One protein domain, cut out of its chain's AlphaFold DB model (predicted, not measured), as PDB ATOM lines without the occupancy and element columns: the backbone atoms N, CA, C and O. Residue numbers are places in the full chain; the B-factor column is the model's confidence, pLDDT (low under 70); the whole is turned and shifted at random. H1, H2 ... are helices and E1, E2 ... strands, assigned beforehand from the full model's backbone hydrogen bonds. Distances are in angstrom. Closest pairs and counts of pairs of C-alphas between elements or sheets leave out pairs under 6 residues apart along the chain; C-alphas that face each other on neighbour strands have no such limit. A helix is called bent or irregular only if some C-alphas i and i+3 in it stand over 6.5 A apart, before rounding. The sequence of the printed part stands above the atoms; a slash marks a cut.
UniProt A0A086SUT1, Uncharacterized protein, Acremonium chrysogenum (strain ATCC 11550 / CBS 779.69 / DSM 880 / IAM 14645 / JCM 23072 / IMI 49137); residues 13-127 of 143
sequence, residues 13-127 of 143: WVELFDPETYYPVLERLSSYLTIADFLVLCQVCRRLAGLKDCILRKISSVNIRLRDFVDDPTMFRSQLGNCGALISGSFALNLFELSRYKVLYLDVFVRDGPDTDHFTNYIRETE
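AT A GLANCE: This is residues 13 to 127 of the 143 residues of an uncharacterized protein of Acremonium chrysogenum (strain ATCC 11550 / CBS 779.69 / DSM 880 / IAM 14645 / JCM 23072 / IMI 49137) (UniProt A0A086SUT1). The model is a loose, rod-like body of two lobes: one holds the small two-stranded sheet E1 E2 with H6 and H8, and the other holds the helical hairpin of H3 and H4 with H1 and H2 at its end of the rod. H5 and H7 lie in the middle between the lobes, with H1 and H8 toward the opposite ends. The printed part has 115 residues, with eight named helices and two named strands in the order H1, H2, H3, H4, H5, H6, E1, H7, E2, H8; the sheet has the order E1 - E2 and is antiparallel. The class is mostly helix. The whole is loose, with a radius of gyration of the C-alphas of 17.1 A, and the C-alphas span 53 by 23 by 20 A.

IN THESE COORDINATES: Strand E1 is residues 86 to 88, with C-alpha 86 at (-47.153, 41.902, -55.723), and strand E2 is residues 107 to 109. H7, residues 89 to 96, follows E1 with 0 residues between them and is 11.1 A long from first to last C-alpha. H6 is residues 73 to 82, 14.1 A long. H8 is residues 114 to 125, 16.3 A long, and ends with C-alpha 125 at (-56.618, 53.414, -42.635). H5 is the short helix of residues 62 to 66. H4, residues 48 to 60, is the longest helix, 19.6 A; it is neither bent nor irregular, but only just: C-alphas 49 and 52 are 6.0 A apart. H3 is residues 35 to 44, 14.7 A long, and H2 is residues 23 to 30, 10.4 A long. H1, residues 13 to 17, begins with C-alpha 13 at (-13.077, 26.014, -44.132).

HOW THE PARTS SIT: E1 and E2 are antiparallel neighbours, at 144 degrees between their directions. The C-alphas of Ile 87 and Val 108 face each other at 4.6 A; N 86 and O 109, and N 88 and O 107, are within hydrogen-bond range, each pair at 2.8 A. The closest C-alphas of H7 and E2 are those of Gly 89 and Asp 107, 5.7 A apart. The closest of H6 and E1 are those of Leu 80 and Leu 86, 6.8 A apart. H6 and H8 only just touch, with 3 pairs of C-alphas within 8 A, at a shallow tilt of 19 degrees, opposite ways; Gln 79 and Phe 119 come closest, 6.9 A between C-alphas, and H8 touches with residues 119 to 122 alone. H5 touches H6, where the C-alphas of Asn 63 and Pro 73 are closest at 5.2 A. H7 touches no helix; it is close to H5 but not clearly touching, the closest C-alphas being those of Val 62 and Leu 95, 7.4 A apart. H4 and H5 meet only through their link. H3 and H4 form a helical hairpin: they touch at a shallow tilt of 21 degrees, opposite ways, with the C-alphas of Cys 42 and Ala 49 closest at 4.3 A. H1 only just touches H4, with 3 pairs of C-alphas within 8 A, made by residues 48 to 51 of H4 alone; the closest are those of Val 14 and Leu 48, 7.2 A apart. H1 and H2 touch only at the corner by their link, with the C-alphas of Phe 17 and Leu 26 closest at 5.5 A. H2 and H3 are apart, but only just, at 8.3 A. In H2, H3, H5, H6, H7 and H8 every O i to N i+4 pair is within hydrogen-bond range; H4 has 6 of 9, and H1 has 0 of 1 beside 2 of 2 O i to N i+3 pairs.

THE WHOLE: The two C-alphas farthest apart are those of Trp 13 and Pro 114, 54.3 A. The printed part has no cut and no long link; the links from H5 to H6 and from H7 to E2, of 6 and 10 residues, are short, and the others are tight. The mean pLDDT of the printed part is 83.7, and 13 residues are under 70: residues 13 to 24 and residue 60.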
ATOM      1  N   TRP A  13     -12.452  25.139 -43.138       59.59
ATOM      2  CA  TRP A  13     -13.077  26.014 -44.132       59.59
ATOM      3  C   TRP A  13     -14.603  26.075 -44.062       59.59
ATOM      4  O   TRP A  13     -15.179  27.091 -44.419       59.59
ATOM      5  N   VAL A  14     -15.269  25.016 -43.605       58.12
ATOM      6  CA  VAL A  14     -16.738  25.016 -43.492       58.12
ATOM      7  C   VAL A  14     -17.206  25.811 -42.273       58.12
ATOM      8  O   VAL A  14     -18.289  26.378 -42.312       58.12
ATOM      9  N   GLU A  15     -16.378  25.920 -41.231       65.62
ATOM     10  CA  GLU A  15     -16.677  26.738 -40.045       65.62
ATOM     11  C   GLU A  15     -16.720  28.237 -40.386       65.62
ATOM     12  O   GLU A  15     -17.399  28.996 -39.708       65.62
ATOM     13  N   LEU A  16     -16.081  28.669 -41.483       62.50
ATOM     14  CA  LEU A  16     -16.197  30.044 -42.000       62.50
ATOM     15  C   LEU A  16     -17.608  30.386 -42.500       62.50
ATOM     16  O   LEU A  16     -17.944  31.558 -42.656       62.50
ATOM     17  N   PHE A  17     -18.410  29.362 -42.785       61.09
ATOM     18  CA  PHE A  17     -19.793  29.482 -43.233       61.09
ATOM     19  C   PHE A  17     -20.791  29.182 -42.114       61.09
ATOM     20  O   PHE A  17     -21.995  29.190 -42.365       61.09
ATOM     21  N   ASP A  18     -20.301  28.913 -40.903       64.44
ATOM     22  CA  ASP A  18     -21.142  28.772 -39.729       64.44
ATOM     23  C   ASP A  18     -21.692  30.157 -39.340       64.44
ATOM     24  O   ASP A  18     -20.908  31.047 -38.978       64.44
ATOM     25  N   PRO A  19     -23.023  30.365 -39.417       56.94
ATOM     26  CA  PRO A  19     -23.646  31.636 -39.070       56.94
ATOM     27  C   PRO A  19     -23.401  32.051 -37.616       56.94
ATOM     28  O   PRO A  19     -23.500  33.241 -37.321       56.94
ATOM     29  N   GLU A  20     -23.109  31.096 -36.727       60.75
ATOM     30  CA  GLU A  20     -22.896  31.344 -35.299       60.75
ATOM     31  C   GLU A  20     -21.425  31.622 -34.957       60.75
ATOM     32  O   GLU A  20     -21.148  32.316 -33.980       60.75
ATOM     33  N   THR A  21     -20.483  31.161 -35.788       61.12
ATOM     34  CA  THR A  21     -19.042  31.214 -35.478       61.12
ATOM     35  C   THR A  21     -18.268  32.245 -36.318       61.12
ATOM     36  O   THR A  21     -17.337  32.864 -35.806       61.12
ATOM     37  N   TYR A  22     -18.638  32.493 -37.585       62.19
ATOM     38  CA  TYR A  22     -17.881  33.375 -38.504       62.19
ATOM     39  C   TYR A  22     -18.773  34.295 -39.365       62.19
ATOM     40  O   TYR A  22     -18.642  34.395 -40.588       62.19
ATOM     41  N   TYR A  23     -19.652  35.050 -38.700       60.31
ATOM     42  CA  TYR A  23     -20.598  35.993 -39.318       60.31
ATOM     43  C   TYR A  23     -19.994  36.979 -40.353       60.31
ATOM     44  O   TYR A  23     -20.587  37.121 -41.424       60.31
ATOM     45  N   PRO A  24     -18.815  37.614 -40.143       69.25
ATOM     46  CA  PRO A  24     -18.319  38.645 -41.067       69.25
ATOM     47  C   PRO A  24     -17.921  38.109 -42.450       69.25
ATOM     48  O   PRO A  24     -18.103  38.783 -43.464       69.25
ATOM     49  N   VAL A  25     -17.379  36.887 -42.512       72.38
ATOM     50  CA  VAL A  25     -16.927  36.274 -43.774       72.38
ATOM     51  C   VAL A  25     -18.134  35.870 -44.610       72.38
ATOM     52  O   VAL A  25     -18.222  36.217 -45.788       72.38
ATOM     53  N   LEU A  26     -19.096  35.198 -43.982       70.19
ATOM     54  CA  LEU A  26     -20.343  34.806 -44.624       70.19
ATOM     55  C   LEU A  26     -21.144  36.023 -45.095       70.19
ATOM     56  O   LEU A  26     -21.699  36.012 -46.194       70.19
ATOM     57  N   GLU A  27     -21.194  37.086 -44.293       71.56
ATOM     58  CA  GLU A  27     -21.846  38.343 -44.651       71.56
ATOM     59  C   GLU A  27     -21.193  38.992 -45.871       71.56
ATOM     60  O   GLU A  27     -21.899  39.383 -46.805       71.56
ATOM     61  N   ARG A  28     -19.854  39.032 -45.916       78.44
ATOM     62  CA  ARG A  28     -19.142  39.607 -47.057       78.44
ATOM     63  C   ARG A  28     -19.311  38.778 -48.321       78.44
ATOM     64  O   ARG A  28     -19.608  39.347 -49.365       78.44
ATOM     65  N   LEU A  29     -19.203  37.454 -48.238       75.88
ATOM     66  CA  LEU A  29     -19.468  36.567 -49.376       75.88
ATOM     67  C   LEU A  29     -20.910  36.718 -49.867       75.88
ATOM     68  O   LEU A  29     -21.141  36.845 -51.064       75.88
ATOM     69  N   SER A  30     -21.870  36.823 -48.945       71.69
ATOM     70  CA  SER A  30     -23.272  37.049 -49.298       71.69
ATOM     71  C   SER A  30     -23.512  38.354 -50.053       71.69
ATOM     72  O   SER A  30     -24.506  38.450 -50.755       71.69
ATOM     73  N   SER A  31     -22.649  39.362 -49.893       75.06
ATOM     74  CA  SER A  31     -22.788  40.629 -50.623       75.06
ATOM     75  C   SER A  31     -22.418  40.534 -52.107       75.06
ATOM     76  O   SER A  31     -22.660  41.484 -52.841       75.06
ATOM     77  N   TYR A  32     -21.849  39.404 -52.544       79.69
ATOM     78  CA  TYR A  32     -21.448  39.154 -53.932       79.69
ATOM     79  C   TYR A  32     -22.160  37.958 -54.574       79.69
ATOM     80  O   TYR A  32     -21.918  37.673 -55.742       79.69
ATOM     81  N   LEU A  33     -22.989  37.231 -53.820       79.50
ATOM     82  CA  LEU A  33     -23.633  36.003 -54.277       79.50
ATOM     83  C   LEU A  33     -25.141  36.208 -54.374       79.50
ATOM     84  O   LEU A  33     -25.791  36.550 -53.384       79.50
ATOM     85  N   THR A  34     -25.702  35.926 -55.545       79.81
ATOM     86  CA  THR A  34     -27.153  35.857 -55.738       79.81
ATOM     87  C   THR A  34     -27.727  34.598 -55.081       79.81
ATOM     88  O   THR A  34     -26.996  33.673 -54.710       79.81
ATOM     89  N   ILE A  35     -29.060  34.502 -54.977       81.75
ATOM     90  CA  ILE A  35     -29.720  33.257 -54.544       81.75
ATOM     91  C   ILE A  35     -29.297  32.072 -55.426       81.75
ATOM     92  O   ILE A  35     -29.069  30.981 -54.904       81.75
ATOM     93  N   ALA A  36     -29.155  32.273 -56.740       83.94
ATOM     94  CA  ALA A  36     -28.750  31.216 -57.661       83.94
ATOM     95  C   ALA A  36     -27.330  30.712 -57.358       83.94
ATOM     96  O   ALA A  36     -27.129  29.504 -57.225       83.94
ATOM     97  N   ASP A  37     -26.374  31.621 -57.154       84.94
ATOM     98  CA  ASP A  37     -24.987  31.264 -56.818       84.94
ATOM     99  C   ASP A  37     -24.915  30.480 -55.508       84.94
ATOM    100  O   ASP A  37     -24.212  29.477 -55.383       84.94
ATOM    101  N   PHE A  38     -25.713  30.900 -54.530       81.81
ATOM    102  CA  PHE A  38     -25.856  30.212 -53.259       81.81
ATOM    103  C   PHE A  38     -26.431  28.798 -53.410       81.81
ATOM    104  O   PHE A  38     -25.950  27.863 -52.765       81.81
ATOM    105  N   LEU A  39     -27.444  28.615 -54.263       84.75
ATOM    106  CA  LEU A  39     -28.018  27.298 -54.543       84.75
ATOM    107  C   LEU A  39     -27.005  26.375 -55.223       84.75
ATOM    108  O   LEU A  39     -26.938  25.200 -54.859       84.75
ATOM    109  N   VAL A  40     -26.191  26.898 -56.146       89.31
ATOM    110  CA  VAL A  40     -25.076  26.156 -56.757       89.31
ATOM    111  C   VAL A  40     -24.046  25.779 -55.691       89.31
ATOM    112  O   VAL A  40     -23.662  24.615 -55.590       89.31
ATOM    113  N   LEU A  41     -23.663  26.717 -54.820       84.88
ATOM    114  CA  LEU A  41     -22.702  26.479 -53.740       84.88
ATOM    115  C   LEU A  41     -23.175  25.377 -52.775       84.88
ATOM    116  O   LEU A  41     -22.387  24.519 -52.373       84.88
ATOM    117  N   CYS A  42     -24.474  25.343 -52.466       84.56
ATOM    118  CA  CYS A  42     -25.086  24.297 -51.641       84.56
ATOM    119  C   CYS A  42     -24.964  22.891 -52.252       84.56
ATOM    120  O   CYS A  42     -25.068  21.901 -51.526       84.56
ATOM    121  N   GLN A  43     -24.787  22.787 -53.571       86.88
ATOM    122  CA  GLN A  43     -24.693  21.515 -54.290       86.88
ATOM    123  C   GLN A  43     -23.252  21.009 -54.425       86.88
ATOM    124  O   GLN A  43     -23.055  19.818 -54.655       86.88
ATOM    125  N   VAL A  44     -22.246  21.869 -54.225       87.19
ATOM    126  CA  VAL A  44     -20.826  21.506 -54.384       87.19
ATOM    127  C   VAL A  44     -20.408  20.405 -53.406       87.19
ATOM    128  O   VAL A  44     -19.721  19.459 -53.784       87.19
ATOM    129  N   CYS A  45     -20.817  20.495 -52.135       82.06
ATOM    130  CA  CYS A  45     -20.594  19.413 -51.179       82.06
ATOM    131  C   CYS A  45     -21.652  19.366 -50.071       82.06
ATOM    132  O   CYS A  45     -22.248  20.377 -49.706       82.06
ATOM    133  N   ARG A  46     -21.818  18.185 -49.452       76.69
ATOM    134  CA  ARG A  46     -22.791  17.956 -48.362       76.69
ATOM    135  C   ARG A  46     -22.634  18.917 -47.183       76.69
ATOM    136  O   ARG A  46     -23.613  19.207 -46.513       76.69
ATOM    137  N   ARG A  47     -21.418  19.407 -46.924       72.94
ATOM    138  CA  ARG A  47     -21.163  20.358 -45.833       72.94
ATOM    139  C   ARG A  47     -21.700  21.758 -46.140       72.94
ATOM    140  O   ARG A  47     -22.156  22.433 -45.230       72.94
ATOM    141  N   LEU A  48     -21.695  22.165 -47.410       76.06
ATOM    142  CA  LEU A  48     -22.259  23.443 -47.855       76.06
ATOM    143  C   LEU A  48     -23.779  23.386 -48.020       76.06
ATOM    144  O   LEU A  48     -24.417  24.430 -48.068       76.06
ATOM    145  N   ALA A  49     -24.387  22.197 -48.034       79.00
ATOM    146  CA  ALA A  49     -25.842  22.063 -48.064       79.00
ATOM    147  C   ALA A  49     -26.538  22.759 -46.875       79.00
ATOM    148  O   ALA A  49     -27.676  23.197 -47.024       79.00
ATOM    149  N   GLY A  50     -25.853  22.919 -45.734       74.06
ATOM    150  CA  GLY A  50     -26.356  23.669 -44.574       74.06
ATOM    151  C   GLY A  50     -26.515  25.179 -44.812       74.06
ATOM    152  O   GLY A  50     -27.242  25.840 -44.077       74.06
ATOM    153  N   LEU A  51     -25.917  25.736 -45.874       75.19
ATOM    154  CA  LEU A  51     -26.114  27.141 -46.253       75.19
ATOM    155  C   LEU A  51     -27.552  27.448 -46.684       75.19
ATOM    156  O   LEU A  51     -27.970  28.606 -46.616       75.19
ATOM    157  N   LYS A  52     -28.332  26.429 -47.071       78.00
ATOM    158  CA  LYS A  52     -29.757  26.578 -47.399       78.00
ATOM    159  C   LYS A  52     -30.525  27.261 -46.273       78.00
ATOM    160  O   LYS A  52     -31.267  28.204 -46.534       78.00
ATOM    161  N   ASP A  53     -30.271  26.869 -45.030       78.19
ATOM    162  CA  ASP A  53     -30.948  27.444 -43.868       78.19
ATOM    163  C   ASP A  53     -30.544  28.903 -43.630       78.19
ATOM    164  O   ASP A  53     -31.342  29.695 -43.128       78.19
ATOM    165  N   CYS A  54     -29.324  29.290 -44.013       73.56
ATOM    166  CA  CYS A  54     -28.877  30.680 -43.957       73.56
ATOM    167  C   CYS A  54     -29.628  31.545 -44.979       73.56
ATOM    168  O   CYS A  54     -30.128  32.618 -44.634       73.56
ATOM    169  N   ILE A  55     -29.764  31.063 -46.218       75.62
ATOM    170  CA  ILE A  55     -30.513  31.755 -47.278       75.62
ATOM    171  C   ILE A  55     -31.985  31.866 -46.889       75.62
ATOM    172  O   ILE A  55     -32.554  32.951 -46.966       75.62
ATOM    173  N   LEU A  56     -32.591  30.775 -46.407       76.62
ATOM    174  CA  LEU A  56     -33.973  30.778 -45.932       76.62
ATOM    175  C   LEU A  56     -34.164  31.774 -44.790       76.62
ATOM    176  O   LEU A  56     -35.103  32.558 -44.838       76.62
ATOM    177  N   ARG A  57     -33.252  31.835 -43.811       76.50
ATOM    178  CA  ARG A  57     -33.296  32.866 -42.759       76.50
ATOM    179  C   ARG A  57     -33.201  34.286 -43.324       76.50
ATOM    180  O   ARG A  57     -33.935  35.162 -42.872       76.50
ATOM    181  N   LYS A  58     -32.351  34.525 -44.328       71.94
ATOM    182  CA  LYS A  58     -32.250  35.832 -45.003       71.94
ATOM    183  C   LYS A  58     -33.512  36.184 -45.787       71.94
ATOM    184  O   LYS A  58     -33.940  37.330 -45.727       71.94
ATOM    185  N   ILE A  59     -34.146  35.235 -46.462       71.38
ATOM    186  CA  ILE A  59     -35.419  35.474 -47.154       71.38
ATOM    187  C   ILE A  59     -36.539  35.707 -46.130       71.38
ATOM    188  O   ILE A  59     -37.303  36.656 -46.265       71.38
ATOM    189  N   SER A  60     -36.584  34.929 -45.048       67.00
ATOM    190  CA  SER A  60     -37.513  35.134 -43.927       67.00
ATOM    191  C   SER A  60     -37.311  36.479 -43.220       67.00
ATOM    192  O   SER A  60     -38.255  37.023 -42.649       67.00
ATOM    193  N   SER A  61     -36.119  37.080 -43.322       72.81
ATOM    194  CA  SER A  61     -35.859  38.456 -42.875       72.81
ATOM    195  C   SER A  61     -36.587  39.523 -43.704       72.81
ATOM    196  O   SER A  61     -36.503  40.702 -43.375       72.81
ATOM    197  N   VAL A  62     -37.350  39.147 -44.738       85.31
ATOM    198  CA  VAL A  62     -38.227  40.074 -45.469       85.31
ATOM    199  C   VAL A  62     -39.138  40.858 -44.524       85.31
ATOM    200  O   VAL A  62     -39.313  42.051 -44.732       85.31
ATOM    201  N   ASN A  63     -39.629  40.245 -43.439       88.81
ATOM    202  CA  ASN A  63     -40.416  40.959 -42.431       88.81
ATOM    203  C   ASN A  63     -39.599  42.053 -41.744       88.81
ATOM    204  O   ASN A  63     -40.122  43.126 -41.494       88.81
ATOM    205  N   ILE A  64     -38.313  41.814 -41.475       87.25
ATOM    206  CA  ILE A  64     -37.419  42.829 -40.904       87.25
ATOM    207  C   ILE A  64     -37.236  43.979 -41.896       87.25
ATOM    208  O   ILE A  64     -37.348  45.129 -41.501       87.25
ATOM    209  N   ARG A  65     -37.019  43.677 -43.183       87.75
ATOM    210  CA  ARG A  65     -36.848  44.697 -44.233       87.75
ATOM    211  C   ARG A  65     -38.117  45.510 -44.488       87.75
ATOM    212  O   ARG A  65     -38.038  46.686 -44.807       87.75
ATOM    213  N   LEU A  66     -39.287  44.891 -44.359       92.50
ATOM    214  CA  LEU A  66     -40.570  45.573 -44.523       92.50
ATOM    215  C   LEU A  66     -40.863  46.565 -43.393       92.50
ATOM    216  O   LEU A  66     -41.618  47.499 -43.630       92.50
ATOM    217  N   ARG A  67     -40.242  46.425 -42.210       92.38
ATOM    218  CA  ARG A  67     -40.418  47.385 -41.100       92.38
ATOM    219  C   ARG A  67     -39.949  48.797 -41.421       92.38
ATOM    220  O   ARG A  67     -40.361  49.730 -40.748       92.38
ATOM    221  N   ASP A  68     -39.117  48.957 -42.446       91.00
ATOM    222  CA  ASP A  68     -38.725  50.281 -42.931       91.00
ATOM    223  C   ASP A  68     -39.899  51.018 -43.612       91.00
ATOM    224  O   ASP A  68     -39.820  52.229 -43.818       91.00
ATOM    225  N   PHE A  69     -40.976  50.301 -43.957       93.56
ATOM    226  CA  PHE A  69     -42.137  50.815 -44.688       93.56
ATOM    227  C   PHE A  69     -43.457  50.651 -43.926       93.56
ATOM    228  O   PHE A  69     -44.362  51.455 -44.117       93.56
ATOM    229  N   VAL A  70     -43.617  49.605 -43.121       95.00
ATOM    230  CA  VAL A  70     -44.904  49.271 -42.488       95.00
ATOM    231  C   VAL A  70     -44.715  48.846 -41.041       95.00
ATOM    232  O   VAL A  70     -43.706  48.224 -40.699       95.00
ATOM    233  N   ASP A  71     -45.703  49.141 -40.200       93.31
ATOM    234  CA  ASP A  71     -45.612  48.869 -38.762       93.31
ATOM    235  C   ASP A  71     -45.742  47.366 -38.466       93.31
ATOM    236  O   ASP A  71     -44.981  46.805 -37.666       93.31
ATOM    237  N   ASP A  72     -46.660  46.685 -39.162       94.62
ATOM    238  CA  ASP A  72     -46.845  45.234 -39.083       94.62
ATOM    239  C   ASP A  72     -46.609  44.551 -40.445       94.62
ATOM    240  O   ASP A  72     -47.540  44.320 -41.224       94.62
ATOM    241  N   PRO A  73     -45.362  44.131 -40.728       94.38
ATOM    242  CA  PRO A  73     -45.011  43.375 -41.928       94.38
ATOM    243  C   PRO A  73     -45.807  42.088 -42.144       94.38
ATOM    244  O   PRO A  73     -45.977  41.656 -43.284       94.38
ATOM    245  N   THR A  74     -46.246  41.433 -41.067       93.25
ATOM    246  CA  THR A  74     -46.969  40.160 -41.167       93.25
ATOM    247  C   THR A  74     -48.389  40.423 -41.641       93.25
ATOM    248  O   THR A  74     -48.849  39.768 -42.579       93.25
ATOM    249  N   MET A  75     -49.048  41.421 -41.047       95.38
ATOM    250  CA  MET A  75     -50.363  41.872 -41.490       95.38
ATOM    251  C   MET A  75     -50.305  42.417 -42.919       95.38
ATOM    252  O   MET A  75     -51.095  41.989 -43.759       95.38
ATOM    253  N   PHE A  76     -49.306  43.239 -43.240       96.31
ATOM    254  CA  PHE A  76     -49.100  43.764 -44.589       96.31
ATOM    255  C   PHE A  76     -48.994  42.652 -45.637       96.31
ATOM    256  O   PHE A  76     -49.683  42.674 -46.654       96.31
ATOM    257  N   ARG A  77     -48.196  41.613 -45.371       94.69
ATOM    258  CA  ARG A  77     -48.083  40.450 -46.266       94.69
ATOM    259  C   ARG A  77     -49.371  39.638 -46.369       94.69
ATOM    260  O   ARG A  77     -49.655  39.113 -47.441       94.69
ATOM    261  N   SER A  78     -50.131  39.527 -45.281       95.19
ATOM    262  CA  SER A  78     -51.458  38.903 -45.306       95.19
ATOM    263  C   SER A  78     -52.391  39.659 -46.255       95.19
ATOM    264  O   SER A  78     -53.016  39.055 -47.124       95.19
ATOM    265  N   GLN A  79     -52.396  40.994 -46.181       96.12
ATOM    266  CA  GLN A  79     -53.182  41.847 -47.074       96.12
ATOM    267  C   GLN A  79     -52.727  41.759 -48.530       96.12
ATOM    268  O   GLN A  79     -53.573  41.671 -49.422       96.12
ATOM    269  N   LEU A  80     -51.413  41.694 -48.777       95.56
ATOM    270  CA  LEU A  80     -50.884  41.437 -50.116       95.56
ATOM    271  C   LEU A  80     -51.413  40.113 -50.684       95.56
ATOM    272  O   LEU A  80     -51.872  40.074 -51.821       95.56
ATOM    273  N   GLY A  81     -51.385  39.041 -49.886       94.62
ATOM    274  CA  GLY A  81     -51.899  37.732 -50.290       94.62
ATOM    275  C   GLY A  81     -53.400  37.745 -50.580       94.62
ATOM    276  O   GLY A  81     -53.824  37.208 -51.600       94.62
ATOM    277  N   ASN A  82     -54.186  38.404 -49.726       94.38
ATOM    278  CA  ASN A  82     -55.641  38.496 -49.873       94.38
ATOM    279  C   ASN A  82     -56.063  39.257 -51.136       94.38
ATOM    280  O   ASN A  82     -57.047  38.880 -51.762       94.38
ATOM    281  N   CYS A  83     -55.316  40.297 -51.517       94.25
ATOM    282  CA  CYS A  83     -55.631  41.145 -52.673       94.25
ATOM    283  C   CYS A  83     -54.895  40.711 -53.957       94.25
ATOM    284  O   CYS A  83     -54.900  41.438 -54.949       94.25
ATOM    285  N   GLY A  84     -54.181  39.576 -53.933       92.81
ATOM    286  CA  GLY A  84     -53.352  39.130 -55.058       92.81
ATOM    287  C   GLY A  84     -52.281  40.148 -55.478       92.81
ATOM    288  O   GLY A  84     -51.932  40.225 -56.657       92.81
ATOM    289  N   ALA A  85     -51.794  40.952 -54.532       95.06
ATOM    290  CA  ALA A  85     -50.863  42.041 -54.773       95.06
ATOM    291  C   ALA A  85     -49.401  41.568 -54.763       95.06
ATOM    292  O   ALA A  85     -49.027  40.625 -54.060       95.06
ATOM    293  N   LEU A  86     -48.553  42.259 -55.525       94.62
ATOM    294  CA  LEU A  86     -47.153  41.902 -55.723       94.62
ATOM    295  C   LEU A  86     -46.228  43.079 -55.410       94.62
ATOM    296  O   LEU A  86     -46.360  44.159 -55.978       94.62
ATOM    297  N   ILE A  87     -45.243  42.840 -54.541       95.00
ATOM    298  CA  ILE A  87     -44.133  43.771 -54.333       95.00
ATOM    299  C   ILE A  87     -43.175  43.677 -55.519       95.00
ATOM    300  O   ILE A  87     -42.821  42.584 -55.961       95.00
ATOM    301  N   SER A  88     -42.709  44.825 -55.992       93.69
ATOM    302  CA  SER A  88     -41.850  44.952 -57.162       93.69
ATOM    303  C   SER A  88     -40.730  45.976 -56.940       93.69
ATOM    304  O   SER A  88     -40.438  46.371 -55.807       93.69
ATOM    305  N   GLY A  89     -40.058  46.349 -58.031       91.81
ATOM    306  CA  GLY A  89     -39.049  47.399 -58.039       91.81
ATOM    307  C   GLY A  89     -37.813  47.074 -57.204       91.81
ATOM    308  O   GLY A  89     -37.443  45.913 -57.000       91.81
ATOM    309  N   SER A  90     -37.163  48.130 -56.718       91.00
ATOM    310  CA  SER A  90     -35.864  48.038 -56.040       91.00
ATOM    311  C   SER A  90     -35.909  47.187 -54.769       91.00
ATOM    312  O   SER A  90     -34.926  46.523 -54.443       91.00
ATOM    313  N   PHE A  91     -37.045  47.154 -54.062       91.88
ATOM    314  CA  PHE A  91     -37.210  46.284 -52.896       91.88
ATOM    315  C   PHE A  91     -37.141  44.804 -53.282       91.88
ATOM    316  O   PHE A  91     -36.387  44.042 -52.670       91.88
ATOM    317  N   ALA A  92     -37.907  44.395 -54.299       90.19
ATOM    318  CA  ALA A  92     -37.935  43.010 -54.755       90.19
ATOM    319  C   ALA A  92     -36.558  42.570 -55.274       90.19
ATOM    320  O   ALA A  92     -36.068  41.510 -54.888       90.19
ATOM    321  N   LEU A  93     -35.896  43.416 -56.071       88.25
ATOM    322  CA  LEU A  93     -34.541  43.155 -56.565       88.25
ATOM    323  C   LEU A  93     -33.543  42.979 -55.414       88.25
ATOM    324  O   LEU A  93     -32.879  41.948 -55.334       88.25
ATOM    325  N   ASN A  94     -33.522  43.902 -54.446       85.81
ATOM    326  CA  ASN A  94     -32.638  43.795 -53.281       85.81
ATOM    327  C   ASN A  94     -32.902  42.544 -52.431       85.81
ATOM    328  O   ASN A  94     -31.993  42.053 -51.754       85.81
ATOM    329  N   LEU A  95     -34.136  42.032 -52.414       83.62
ATOM    330  CA  LEU A  95     -34.454  40.771 -51.749       83.62
ATOM    331  C   LEU A  95     -33.854  39.575 -52.501       83.62
ATOM    332  O   LEU A  95     -33.220  38.731 -51.868       83.62
ATOM    333  N   PHE A  96     -34.011  39.515 -53.826       80.06
ATOM    334  CA  PHE A  96     -33.508  38.404 -54.643       80.06
ATOM    335  C   PHE A  96     -31.986  38.401 -54.817       80.06
ATOM    336  O   PHE A  96     -31.373  37.336 -54.894       80.06
ATOM    337  N   GLU A  97     -31.361  39.571 -54.811       79.88
ATOM    338  CA  GLU A  97     -29.903  39.716 -54.830       79.88
ATOM    339  C   GLU A  97     -29.274  39.549 -53.441       79.88
ATOM    340  O   GLU A  97     -28.061  39.647 -53.297       79.88
ATOM    341  N   LEU A  98     -30.085  39.332 -52.394       77.50
ATOM    342  CA  LEU A  98     -29.644  39.297 -50.993       77.50
ATOM    343  C   LEU A  98     -28.882  40.566 -50.556       77.50
ATOM    344  O   LEU A  98     -28.219  40.574 -49.511       77.50
ATOM    345  N   SER A  99     -29.040  41.656 -51.309       74.56
ATOM    346  CA  SER A  99     -28.408  42.945 -51.072       74.56
ATOM    347  C   SER A  99     -29.000  43.656 -49.849       74.56
ATOM    348  O   SER A  99     -30.073  43.303 -49.350       74.56
ATOM    349  N   ARG A 100     -28.271  44.649 -49.332       71.94
ATOM    350  CA  ARG A 100     -28.664  45.501 -48.195       71.94
ATOM    351  C   ARG A 100     -28.690  46.989 -48.550       71.94
ATOM    352  O   ARG A 100     -28.587  47.826 -47.656       71.94
ATOM    353  N   TYR A 101     -28.793  47.333 -49.833       79.31
ATOM    354  CA  TYR A 101     -28.971  48.732 -50.209       79.31
ATOM    355  C   TYR A 101     -30.286  49.265 -49.640       79.31
ATOM    356  O   TYR A 101     -31.322  48.599 -49.689       79.31
ATOM    357  N   LYS A 102     -30.230  50.478 -49.083       83.31
ATOM    358  CA  LYS A 102     -31.413  51.158 -48.567       83.31
ATOM    359  C   LYS A 102     -32.348  51.474 -49.731       83.31
ATOM    360  O   LYS A 102     -31.934  52.094 -50.707       83.31
ATOM    361  N   VAL A 103     -33.604  51.070 -49.599       88.62
ATOM    362  CA  VAL A 103     -34.669  51.386 -50.553       88.62
ATOM    363  C   VAL A 103     -35.519  52.503 -49.959       88.62
ATOM    364  O   VAL A 103     -35.780  52.504 -48.760       88.62
ATOM    365  N   LEU A 104     -35.900  53.486 -50.777       89.19
ATOM    366  CA  LEU A 104     -36.626  54.673 -50.312       89.19
ATOM    367  C   LEU A 104     -38.150  54.520 -50.374       89.19
ATOM    368  O   LEU A 104     -38.852  55.222 -49.656       89.19
ATOM    369  N   TYR A 105     -38.654  53.632 -51.229       90.50
ATOM    370  CA  TYR A 105     -40.083  53.418 -51.448       90.50
ATOM    371  C   TYR A 105     -40.376  51.957 -51.798       90.50
ATOM    372  O   TYR A 105     -39.503  51.228 -52.271       90.50
ATOM    373  N   LEU A 106     -41.612  51.531 -51.556       94.38
ATOM    374  CA  LEU A 106     -42.087  50.187 -51.853       94.38
ATOM    375  C   LEU A 106     -43.062  50.241 -53.032       94.38
ATOM    376  O   LEU A 106     -44.114  50.867 -52.931       94.38
ATOM    377  N   ASP A 107     -42.727  49.559 -54.124       94.62
ATOM    378  CA  ASP A 107     -43.607  49.452 -55.286       94.62
ATOM    379  C   ASP A 107     -44.531  48.242 -55.123       94.62
ATOM    380  O   ASP A 107     -44.060  47.102 -55.055       94.62
ATOM    381  N   VAL A 108     -45.846  48.470 -55.082       95.25
ATOM    382  CA  VAL A 108     -46.856  47.410 -54.956       95.25
ATOM    383  C   VAL A 108     -47.819  47.466 -56.134       95.25
ATOM    384  O   VAL A 108     -48.498  48.467 -56.342       95.25
ATOM    385  N   PHE A 109     -47.903  46.367 -56.879       94.69
ATOM    386  CA  PHE A 109     -48.900  46.171 -57.924       94.69
ATOM    387  C   PHE A 109     -50.109  45.438 -57.358       94.69
ATOM    388  O   PHE A 109     -49.963  44.388 -56.734       94.69
ATOM    389  N   VAL A 110     -51.299  45.963 -57.624       94.00
ATOM    390  CA  VAL A 110     -52.580  45.332 -57.295       94.00
ATOM    391  C   VAL A 110     -53.405  45.277 -58.574       94.00
ATOM    392  O   VAL A 110     -53.260  46.136 -59.443       94.00
ATOM    393  N   ARG A 111     -54.226  44.240 -58.734       90.94
ATOM    394  CA  ARG A 111     -55.115  44.136 -59.892       90.94
ATOM    395  C   ARG A 111     -56.256  45.142 -59.757       90.94
ATOM    396  O   ARG A 111     -56.912  45.175 -58.715       90.94
ATOM    397  N   ASP A 112     -56.526  45.889 -60.824       89.44
ATOM    398  CA  ASP A 112     -57.657  46.816 -60.874       89.44
ATOM    399  C   ASP A 112     -58.974  46.118 -60.508       89.44
ATOM    400  O   ASP A 112     -59.263  45.008 -60.972       89.44
ATOM    401  N   GLY A 113     -59.777  46.787 -59.680       90.88
ATOM    402  CA  GLY A 113     -61.057  46.283 -59.190       90.88
ATOM    403  C   GLY A 113     -61.168  46.303 -57.660       90.88
ATOM    404  O   GLY A 113     -60.417  47.026 -57.001       90.88
ATOM    405  N   PRO A 114     -62.084  45.499 -57.085       91.19
ATOM    406  CA  PRO A 114     -62.385  45.511 -55.649       91.19
ATOM    407  C   PRO A 114     -61.166  45.277 -54.748       91.19
ATOM    408  O   PRO A 114     -61.075  45.859 -53.670       91.19
ATOM    409  N   ASP A 115     -60.207  44.469 -55.208       91.00
ATOM    410  CA  ASP A 115     -58.970  44.177 -54.478       91.00
ATOM    411  C   ASP A 115     -58.080  45.424 -54.339       91.00
ATOM    412  O   ASP A 115     -57.460  45.633 -53.295       91.00
ATOM    413  N   THR A 116     -58.057  46.292 -55.357       92.31
ATOM    414  CA  THR A 116     -57.334  47.573 -55.301       92.31
ATOM    415  C   THR A 116     -57.988  48.535 -54.319       92.31
ATOM    416  O   THR A 116     -57.277  49.192 -53.555       92.31
ATOM    417  N   ASP A 117     -59.319  48.601 -54.281       92.62
ATOM    418  CA  ASP A 117     -60.038  49.441 -53.316       92.62
ATOM    419  C   ASP A 117     -59.801  48.955 -51.882       92.62
ATOM    420  O   ASP A 117     -59.475  49.748 -50.996       92.62
ATOM    421  N   HIS A 118     -59.884  47.640 -51.664       93.25
ATOM    422  CA  HIS A 118     -59.620  47.016 -50.370       93.25
ATOM    423  C   HIS A 118     -58.186  47.282 -49.895       93.25
ATOM    424  O   HIS A 118     -57.977  47.757 -48.775       93.25
ATOM    425  N   PHE A 119     -57.196  47.046 -50.761       94.44
ATOM    426  CA  PHE A 119     -55.798  47.297 -50.430       94.44
ATOM    427  C   PHE A 119     -55.534  48.789 -50.186       94.44
ATOM    428  O   PHE A 119     -54.874  49.147 -49.214       94.44
ATOM    429  N   THR A 120     -56.106  49.681 -51.000       92.88
ATOM    430  CA  THR A 120     -55.984  51.137 -50.816       92.88
ATOM    431  C   THR A 120     -56.555  51.587 -49.472       92.88
ATOM    432  O   THR A 120     -55.939  52.414 -48.794       92.88
ATOM    433  N   ASN A 121     -57.703  51.044 -49.063       93.50
ATOM    434  CA  ASN A 121     -58.301  51.351 -47.766       93.50
ATOM    435  C   ASN A 121     -57.404  50.875 -46.621       93.50
ATOM    436  O   ASN A 121     -57.105  51.667 -45.733       93.50
ATOM    437  N   TYR A 122     -56.883  49.646 -46.680       95.12
ATOM    438  CA  TYR A 122     -55.925  49.140 -45.691       95.12
ATOM    439  C   TYR A 122     -54.682  50.041 -45.563       95.12
ATOM    440  O   TYR A 122     -54.319  50.455 -44.460       95.12
ATOM    441  N   ILE A 123     -54.068  50.418 -46.686       94.75
ATOM    442  CA  ILE A 123     -52.873  51.276 -46.707       94.75
ATOM    443  C   ILE A 123     -53.144  52.651 -46.078       94.75
ATOM    444  O   ILE A 123     -52.300  53.198 -45.368       94.75
ATOM    445  N   ARG A 124     -54.334  53.218 -46.296       93.69
ATOM    446  CA  ARG A 124     -54.702  54.528 -45.741       93.69
ATOM    447  C   ARG A 124     -55.135  54.458 -44.282       93.69
ATOM    448  O   ARG A 124     -54.769  55.317 -43.483       93.69
ATOM    449  N   GLU A 125     -55.963  53.484 -43.938       93.75
ATOM    450  CA  GLU A 125     -56.618  53.414 -42.635       93.75
ATOM    451  C   GLU A 125     -55.748  52.728 -41.590       93.75
ATOM    452  O   GLU A 125     -55.754  53.157 -40.435       93.75
ATOM    453  N   THR A 126     -54.986  51.704 -41.974       93.06
ATOM    454  CA  THR A 126     -54.107  50.958 -41.068       93.06
ATOM    455  C   THR A 126     -52.689  51.507 -41.104       93.06
ATOM    456  O   THR A 126     -52.228  52.005 -40.083       93.06
ATOM    457  N   GLU A 127     -52.047  51.524 -42.274       92.06
ATOM    458  CA  GLU A 127     -50.646  51.967 -42.418       92.06
ATOM    459  C   GLU A 127     -50.489  53.502 -42.476       92.06
ATOM    460  O   GLU A 127     -49.380  54.025 -42.537       92.06
TER     461      GLU A 127